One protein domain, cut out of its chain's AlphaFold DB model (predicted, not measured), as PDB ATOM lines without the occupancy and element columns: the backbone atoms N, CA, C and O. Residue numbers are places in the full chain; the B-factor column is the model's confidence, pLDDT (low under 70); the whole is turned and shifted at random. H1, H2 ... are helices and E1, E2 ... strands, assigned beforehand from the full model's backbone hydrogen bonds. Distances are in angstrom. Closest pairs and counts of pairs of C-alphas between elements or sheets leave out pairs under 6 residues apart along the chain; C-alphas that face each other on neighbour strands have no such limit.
ATOM      1  N   PRO A 119     109.919 153.298 163.833       93.12
ATOM      2  CA  PRO A 119     111.214 153.887 163.531       93.12
ATOM      3  C   PRO A 119     111.257 155.351 163.990       93.12
ATOM      4  O   PRO A 119     110.231 156.014 164.124       93.12
ATOM      5  N   LYS A 120     112.463 155.857 164.249       94.50
ATOM      6  CA  LYS A 120     112.709 157.286 164.480       94.50
ATOM      7  C   LYS A 120     113.909 157.737 163.660       94.50
ATOM      8  O   LYS A 120     114.753 156.918 163.282       94.50
ATOM      9  N   THR A 121     114.004 159.036 163.428       97.00
ATOM     10  CA  THR A 121     115.158 159.662 162.782       97.00
ATOM     11  C   THR A 121     116.412 159.460 163.631       97.00
ATOM     12  O   THR A 121     116.436 159.809 164.809       97.00
ATOM     13  N   CYS A 122     117.449 158.859 163.050       96.62
ATOM     14  CA  CYS A 122     118.745 158.684 163.702       96.62
ATOM     15  C   CYS A 122     119.551 159.990 163.664       96.62
ATOM     16  O   CYS A 122     119.853 160.472 162.576       96.62
ATOM     17  N   SER A 123     120.009 160.497 164.810       96.31
ATOM     18  CA  SER A 123     120.823 161.721 164.874       96.31
ATOM     19  C   SER A 123     122.204 161.583 164.222       96.31
ATOM     20  O   SER A 123     122.813 162.579 163.859       96.31
ATOM     21  N   GLY A 124     122.701 160.355 164.031       93.25
ATOM     22  CA  GLY A 124     124.001 160.110 163.400       93.25
ATOM     23  C   GLY A 124     123.973 159.889 161.883       93.25
ATOM     24  O   GLY A 124     125.018 159.984 161.253       93.25
ATOM     25  N   CYS A 125     122.835 159.520 161.283       94.88
ATOM     26  CA  CYS A 125     122.756 159.277 159.830       94.88
ATOM     27  C   CYS A 125     121.507 159.842 159.141       94.88
ATOM     28  O   CYS A 125     121.342 159.618 157.946       94.88
ATOM     29  N   GLY A 126     120.597 160.484 159.875       94.94
ATOM     30  CA  GLY A 126     119.376 161.106 159.351       94.94
ATOM     31  C   GLY A 126     118.269 160.145 158.901       94.94
ATOM     32  O   GLY A 126     117.152 160.572 158.648       94.94
ATOM     33  N   ARG A 127     118.526 158.834 158.809       95.94
ATOM     34  CA  ARG A 127     117.542 157.858 158.299       95.94
ATOM     35  C   ARG A 127     116.510 157.460 159.359       95.94
ATOM     36  O   ARG A 127     116.853 157.343 160.539       95.94
ATOM     37  N   GLN A 128     115.283 157.156 158.922       95.88
ATOM     38  CA  GLN A 128     114.259 156.510 159.750       95.88
ATOM     39  C   GLN A 128     114.645 155.056 160.030       95.88
ATOM     40  O   GLN A 128     114.628 154.210 159.141       95.88
ATOM     41  N   MET A 129     115.024 154.761 161.272       94.00
ATOM     42  CA  MET A 129     115.526 153.445 161.667       94.00
ATOM     43  C   MET A 129     114.981 153.035 163.034       94.00
ATOM     44  O   MET A 129     114.590 153.866 163.855       94.00
ATOM     45  N   LYS A 130     115.046 151.736 163.340       92.00
ATOM     46  CA  LYS A 130     114.900 151.270 164.725       92.00
ATOM     47  C   LYS A 130     116.066 151.795 165.567       92.00
ATOM     48  O   LYS A 130     117.233 151.503 165.294       92.00
ATOM     49  N   ILE A 131     115.733 152.569 166.595       92.69
ATOM     50  CA  ILE A 131     116.708 153.170 167.506       92.69
ATOM     51  C   ILE A 131     117.143 152.145 168.546       92.69
ATOM     52  O   ILE A 131     116.311 151.499 169.186       92.69
ATOM     53  N   ASN A 132     118.457 152.014 168.712       88.50
ATOM     54  CA  ASN A 132     119.049 151.089 169.675       88.50
ATOM     55  C   ASN A 132     119.494 151.785 170.960       88.50
ATOM     56  O   ASN A 132     119.508 151.140 172.003       88.50
ATOM     57  N   ALA A 133     119.861 153.063 170.889       91.12
ATOM     58  CA  ALA A 133     120.387 153.809 172.026       91.12
ATOM     59  C   ALA A 133     120.107 155.310 171.882       91.12
ATOM     60  O   ALA A 133     119.765 155.785 170.800       91.12
ATOM     61  N   ARG A 134     120.283 156.060 172.972       91.50
ATOM     62  CA  ARG A 134     120.400 157.523 172.943       91.50
ATOM     63  C   ARG A 134     121.880 157.878 173.064       91.50
ATOM     64  O   ARG A 134     122.534 157.411 173.989       91.50
ATOM     65  N   GLY A 135     122.392 158.619 172.093       88.81
ATOM     66  CA  GLY A 135     123.698 159.264 172.156       88.81
ATOM     67  C   GLY A 135     123.581 160.708 172.661       88.81
ATOM     68  O   GLY A 135     122.467 161.161 172.939       88.81
ATOM     69  N   PRO A 136     124.706 161.437 172.735       86.75
ATOM     70  CA  PRO A 136     124.749 162.817 173.224       86.75
ATOM     71  C   PRO A 136     123.846 163.752 172.410       86.75
ATOM     72  O   PRO A 136     123.132 164.570 172.972       86.75
ATOM     73  N   ASN A 137     123.774 163.536 171.093       90.06
ATOM     74  CA  ASN A 137     122.993 164.368 170.172       90.06
ATOM     75  C   ASN A 137     121.615 163.761 169.849       90.06
ATOM     76  O   ASN A 137     121.037 164.035 168.801       90.06
ATOM     77  N   GLY A 138     121.113 162.843 170.681       93.69
ATOM     78  CA  GLY A 138     119.804 162.213 170.498       93.69
ATOM     79  C   GLY A 138     119.846 160.749 170.031       93.69
ATOM     80  O   GLY A 138     120.823 160.036 170.262       93.69
ATOM     81  N   PRO A 139     118.753 160.227 169.452       95.69
ATOM     82  CA  PRO A 139     118.583 158.795 169.207       95.69
ATOM     83  C   PRO A 139     119.505 158.253 168.102       95.69
ATOM     84  O   PRO A 139     119.542 158.779 166.996       95.69
ATOM     85  N   LEU A 140     120.176 157.126 168.355       96.06
ATOM     86  CA  LEU A 140     121.086 156.472 167.411       96.06
ATOM     87  C   LEU A 140     120.566 155.101 166.950       96.06
ATOM     88  O   LEU A 140     120.155 154.247 167.746       96.06
ATOM     89  N   CYS A 141     120.652 154.853 165.641       94.88
ATOM     90  CA  CYS A 141     120.477 153.518 165.073       94.88
ATOM     91  C   CYS A 141     121.624 152.588 165.511       94.88
ATOM     92  O   CYS A 141     122.673 153.040 165.973       94.88
ATOM     93  N   GLY A 142     121.459 151.272 165.344       92.06
ATOM     94  CA  GLY A 142     122.462 150.294 165.786       92.06
ATOM     95  C   GLY A 142     123.861 150.487 165.200       92.06
ATOM     96  O   GLY A 142     124.846 150.295 165.911       92.06
ATOM     97  N   THR A 143     123.945 150.902 163.937       93.75
ATOM     98  CA  THR A 143     125.217 151.147 163.251       93.75
ATOM     99  C   THR A 143     125.900 152.409 163.772       93.75
ATOM    100  O   THR A 143     127.073 152.352 164.133       93.75
ATOM    101  N   CYS A 144     125.176 153.532 163.865       94.38
ATOM    102  CA  CYS A 144     125.726 154.789 164.386       94.38
ATOM    103  C   CYS A 144     126.104 154.665 165.863       94.38
ATOM    104  O   CYS A 144     127.186 155.095 166.243       94.38
ATOM    105  N   TYR A 145     125.279 153.993 166.671       93.88
ATOM    106  CA  TYR A 145     125.629 153.679 168.054       93.88
ATOM    107  C   TYR A 145     126.908 152.839 168.137       93.88
ATOM    108  O   TYR A 145     127.799 153.157 168.914       93.88
ATOM    109  N   GLY A 146     127.043 151.806 167.298       92.12
ATOM    110  CA  GLY A 146     128.244 150.970 167.248       92.12
ATOM    111  C   GLY A 146     129.525 151.737 166.901       92.12
ATOM    112  O   GLY A 146     130.578 151.391 167.425       92.12
ATOM    113  N   LYS A 147     129.431 152.771 166.051       91.31
ATOM    114  CA  LYS A 147     130.540 153.695 165.761       91.31
ATOM    115  C   LYS A 147     130.830 154.619 166.941       91.31
ATOM    116  O   LYS A 147     131.986 154.797 167.287       91.31
ATOM    117  N   HIS A 148     129.786 155.158 167.569       91.12
ATOM    118  CA  HIS A 148     129.907 156.057 168.716       91.12
ATOM    119  C   HIS A 148     130.603 155.396 169.915       91.12
ATOM    120  O   HIS A 148     131.376 156.038 170.609       91.12
ATOM    121  N   VAL A 149     130.351 154.105 170.160       91.12
ATOM    122  CA  VAL A 149     131.000 153.343 171.248       91.12
ATOM    123  C   VAL A 149     132.241 152.570 170.789       91.12
ATOM    124  O   VAL A 149     132.709 151.673 171.495       91.12
ATOM    125  N   ALA A 150     132.739 152.832 169.578       93.94
ATOM    126  CA  ALA A 150     133.946 152.184 169.095       93.94
ATOM    127  C   ALA A 150     135.155 152.674 169.898       93.94
ATOM    128  O   ALA A 150     135.301 153.858 170.175       93.94
ATOM    129  N   THR A 151     136.026 151.745 170.263       95.62
ATOM    130  CA  THR A 151     137.219 152.017 171.063       95.62
ATOM    131  C   THR A 151     138.360 151.117 170.596       95.62
ATOM    132  O   THR A 151     138.143 150.165 169.832       95.62
ATOM    133  N   ALA A 152     139.589 151.445 170.981       96.62
ATOM    134  CA  ALA A 152     140.767 150.685 170.596       96.62
ATOM    135  C   ALA A 152     140.690 149.256 171.151       96.62
ATOM    136  O   ALA A 152     140.452 149.025 172.336       96.62
ATOM    137  N   CYS A 153     140.882 148.267 170.278       97.00
ATOM    138  CA  CYS A 153     140.994 146.881 170.705       97.00
ATOM    139  C   CYS A 153     142.358 146.652 171.362       97.00
ATOM    140  O   CYS A 153     143.376 146.794 170.690       97.00
ATOM    141  N   GLY A 154     142.393 146.168 172.603       95.69
ATOM    142  CA  GLY A 154     143.646 145.938 173.334       95.69
ATOM    143  C   GLY A 154     144.534 144.798 172.805       95.69
ATOM    144  O   GLY A 154     145.486 144.432 173.480       95.69
ATOM    145  N   GLN A 155     144.196 144.174 171.668       95.06
ATOM    146  CA  GLN A 155     145.028 143.151 171.014       95.06
ATOM    147  C   GLN A 155     145.531 143.618 169.646       95.06
ATOM    148  O   GLN A 155     146.707 143.484 169.350       95.06
ATOM    149  N   CYS A 156     144.648 144.138 168.786       96.06
ATOM    150  CA  CYS A 156     145.033 144.558 167.431       96.06
ATOM    151  C   CYS A 156     145.151 146.078 167.250       96.06
ATOM    152  O   CYS A 156     145.365 146.524 166.126       96.06
ATOM    153  N   GLY A 157     144.902 146.877 168.292       94.81
ATOM    154  CA  GLY A 157     144.954 148.346 168.276       94.81
ATOM    155  C   GLY A 157     143.844 149.042 167.475       94.81
ATOM    156  O   GLY A 157     143.546 150.209 167.703       94.81
ATOM    157  N   ARG A 158     143.172 148.344 166.554       95.56
ATOM    158  CA  ARG A 158     142.154 148.945 165.677       95.56
ATOM    159  C   ARG A 158     140.939 149.435 166.470       95.56
ATOM    160  O   ARG A 158     140.366 148.671 167.250       95.56
ATOM    161  N   VAL A 159     140.491 150.658 166.178       95.12
ATOM    162  CA  VAL A 159     139.259 151.243 166.730       95.12
ATOM    163  C   VAL A 159     138.045 150.549 166.123       95.12
ATOM    164  O   VAL A 159     137.774 150.643 164.924       95.12
ATOM    165  N   ARG A 160     137.332 149.783 166.949       93.50
ATOM    166  CA  ARG A 160     136.159 148.992 166.554       93.50
ATOM    167  C   ARG A 160     135.166 148.939 167.704       93.50
ATOM    168  O   ARG A 160     135.498 149.228 168.848       93.50
ATOM    169  N   ARG A 161     133.938 148.510 167.419       92.62
ATOM    170  CA  ARG A 161     132.982 148.189 168.480       92.62
ATOM    171  C   ARG A 161     133.573 147.105 169.389       92.62
ATOM    172  O   ARG A 161     133.892 146.013 168.910       92.62
ATOM    173  N   ALA A 162     133.689 147.405 170.680       93.69
ATOM    174  CA  ALA A 162     134.039 146.414 171.687       93.69
ATOM    175  C   ALA A 162     132.934 145.355 171.765       93.69
ATOM    176  O   ALA A 162     131.748 145.682 171.864       93.69
ATOM    177  N   THR A 163     133.321 144.086 171.687       94.00
ATOM    178  CA  THR A 163     132.387 142.951 171.767       94.00
ATOM    179  C   THR A 163     132.612 142.099 173.001       94.00
ATOM    180  O   THR A 163     131.731 141.331 173.368       94.00
ATOM    181  N   PHE A 164     133.780 142.218 173.627       94.69
ATOM    182  CA  PHE A 164     134.159 141.434 174.789       94.69
ATOM    183  C   PHE A 164     135.052 142.266 175.707       94.69
ATOM    184  O   PHE A 164     135.889 143.027 175.216       94.69
ATOM    185  N   ARG A 165     134.867 142.124 177.021       95.56
ATOM    186  CA  ARG A 165     135.706 142.744 178.050       95.56
ATOM    187  C   ARG A 165     136.496 141.641 178.745       95.56
ATOM    188  O   ARG A 165     135.905 140.665 179.192       95.56
ATOM    189  N   MET A 166     137.812 141.791 178.766       95.12
ATOM    190  CA  MET A 166     138.744 140.871 179.409       95.12
ATOM    191  C   MET A 166     138.793 141.128 180.924       95.12
ATOM    192  O   MET A 166     138.434 142.227 181.362       95.12
ATOM    193  N   PRO A 167     139.255 140.152 181.728       95.12
ATOM    194  CA  PRO A 167     139.430 140.325 183.173       95.12
ATOM    195  C   PRO A 167     140.361 141.486 183.555       95.12
ATOM    196  O   PRO A 167     140.108 142.164 184.541       95.12
ATOM    197  N   ASP A 168     141.376 141.770 182.731       93.81
ATOM    198  CA  ASP A 168     142.306 142.904 182.881       93.81
ATOM    199  C   ASP A 168     141.675 144.280 182.565       93.81
ATOM    200  O   ASP A 168     142.357 145.300 182.542       93.81
ATOM    201  N   GLY A 169     140.372 144.323 182.260       93.00
ATOM    202  CA  GLY A 169     139.642 145.532 181.883       93.00
ATOM    203  C   GLY A 169     139.789 145.933 180.412       93.00
ATOM    204  O   GLY A 169     138.991 146.742 179.924       93.00
ATOM    205  N   SER A 170     140.729 145.340 179.668       94.38
ATOM    206  CA  SER A 170     140.899 145.606 178.242       94.38
ATOM    207  C   SER A 170     139.706 145.092 177.433       94.38
ATOM    208  O   SER A 170     138.991 144.159 177.809       94.38
ATOM    209  N   VAL A 171     139.464 145.703 176.274       96.44
ATOM    210  CA  VAL A 171     138.364 145.308 175.387       96.44
ATOM    211  C   VAL A 171     138.878 144.670 174.107       96.44
ATOM    212  O   VAL A 171     139.877 145.089 173.515       96.44
ATOM    213  N   ARG A 172     138.167 143.645 173.640       96.81
ATOM    214  CA  ARG A 172     138.459 142.944 172.390       96.81
ATOM    215  C   ARG A 172     137.364 143.206 171.361       96.81
ATOM    216  O   ARG A 172     136.173 143.264 171.681       96.81
ATOM    217  N   CYS A 173     137.778 143.369 170.105       95.62
ATOM    218  CA  CYS A 173     136.859 143.377 168.970       95.62
ATOM    219  C   CYS A 173     136.444 141.941 168.605       95.62
ATOM    220  O   CYS A 173     137.108 140.984 169.000       95.62
ATOM    221  N   GLN A 174     135.418 141.781 167.767       93.06
ATOM    222  CA  GLN A 174     134.927 140.466 167.321       93.06
ATOM    223  C   GLN A 174     136.007 139.589 166.654       93.06
ATOM    224  O   GLN A 174     135.919 138.367 166.637       93.06
ATOM    225  N   GLY A 175     137.035 140.198 166.060       92.38
ATOM    226  CA  GLY A 175     138.143 139.448 165.461       92.38
ATOM    227  C   GLY A 175     139.143 138.900 166.482       92.38
ATOM    228  O   GLY A 175     139.838 137.942 166.174       92.38
ATOM    229  N   CYS A 176     139.206 139.510 167.665       93.81
ATOM    230  CA  CYS A 176     140.239 139.294 168.679       93.81
ATOM    231  C   CYS A 176     139.698 138.671 169.969       93.81
ATOM    232  O   CYS A 176     140.470 138.210 170.796       93.81
ATOM    233  N   HIS A 177     138.384 138.703 170.198       93.38
ATOM    234  CA  HIS A 177     137.830 138.112 171.409       93.38
ATOM    235  C   HIS A 177     138.045 136.588 171.438       93.38
ATOM    236  O   HIS A 177     138.030 135.963 170.369       93.38
ATOM    237  N   PRO A 178     138.215 135.992 172.634       90.81
ATOM    238  CA  PRO A 178     138.313 134.548 172.778       90.81
ATOM    239  C   PRO A 178     137.114 133.861 172.130       90.81
ATOM    240  O   PRO A 178     135.961 134.251 172.342       90.81
ATOM    241  N   ARG A 179     137.392 132.848 171.311       89.44
ATOM    242  CA  ARG A 179     136.360 132.007 170.708       89.44
ATOM    243  C   ARG A 179     136.256 130.726 171.523       89.44
ATOM    244  O   ARG A 179     137.298 130.139 171.788       89.44
TER     245      ARG A 179
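What this domain is: This is residues 119 to 179 of the 302 residues of an uncharacterized protein of Streptomyces sp. AK010 (UniProt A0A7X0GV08). With little regular structure, this elongated domain has two small lobes, the hairpin E1 and E2 with residues 119 to 130 and the hairpin E3 and E4 with residues 162 to 179, and the short helix H1 between them. The 61 printed residues run E1, E2, H1, E3, E4, two antiparallel two-stranded sheets; the class is mixed, with 22 residues in named elements. It is loose, radius of gyration of the C-alphas 13.5 A, spanning 37 by 22 by 18 A.

Where its parts are: E1, residues 131 to 135, begins at C-alpha (116.708, 153.170, 167.506) and is 10.4 A long; E2, residues 138 to 141, 10.3 A; H1, residues 142 to 148, 9.9 A; E3, residues 150 to 152, 7.1 A. E4, residues 159 to 161, 7.2 A, ends at C-alpha (132.982, 148.189, 168.480).

How they stand to each other: In hairpin E1 and E2, N 135 and O 138 are within hydrogen-bond range, 2.8 A. The closest C-alphas of E1 and H1, Asn 132 and Gly 142, are 5.2 A apart; those of H1 and E4, Gly 146 and Arg 161, 5.6 A. Every O i to N i+4 pair in H1 is within range. In hairpin E3 and E4, N 151 and O 160 are within range, 2.9 A. E1 and E2 are apart from E3 and E4.

The domain as a whole: The farthest C-alphas, Gln 128 and Asp 168, are 38.8 A apart. The printed part has no cut, no link between named elements is long, and no printed residue is under 70 in pLDDT.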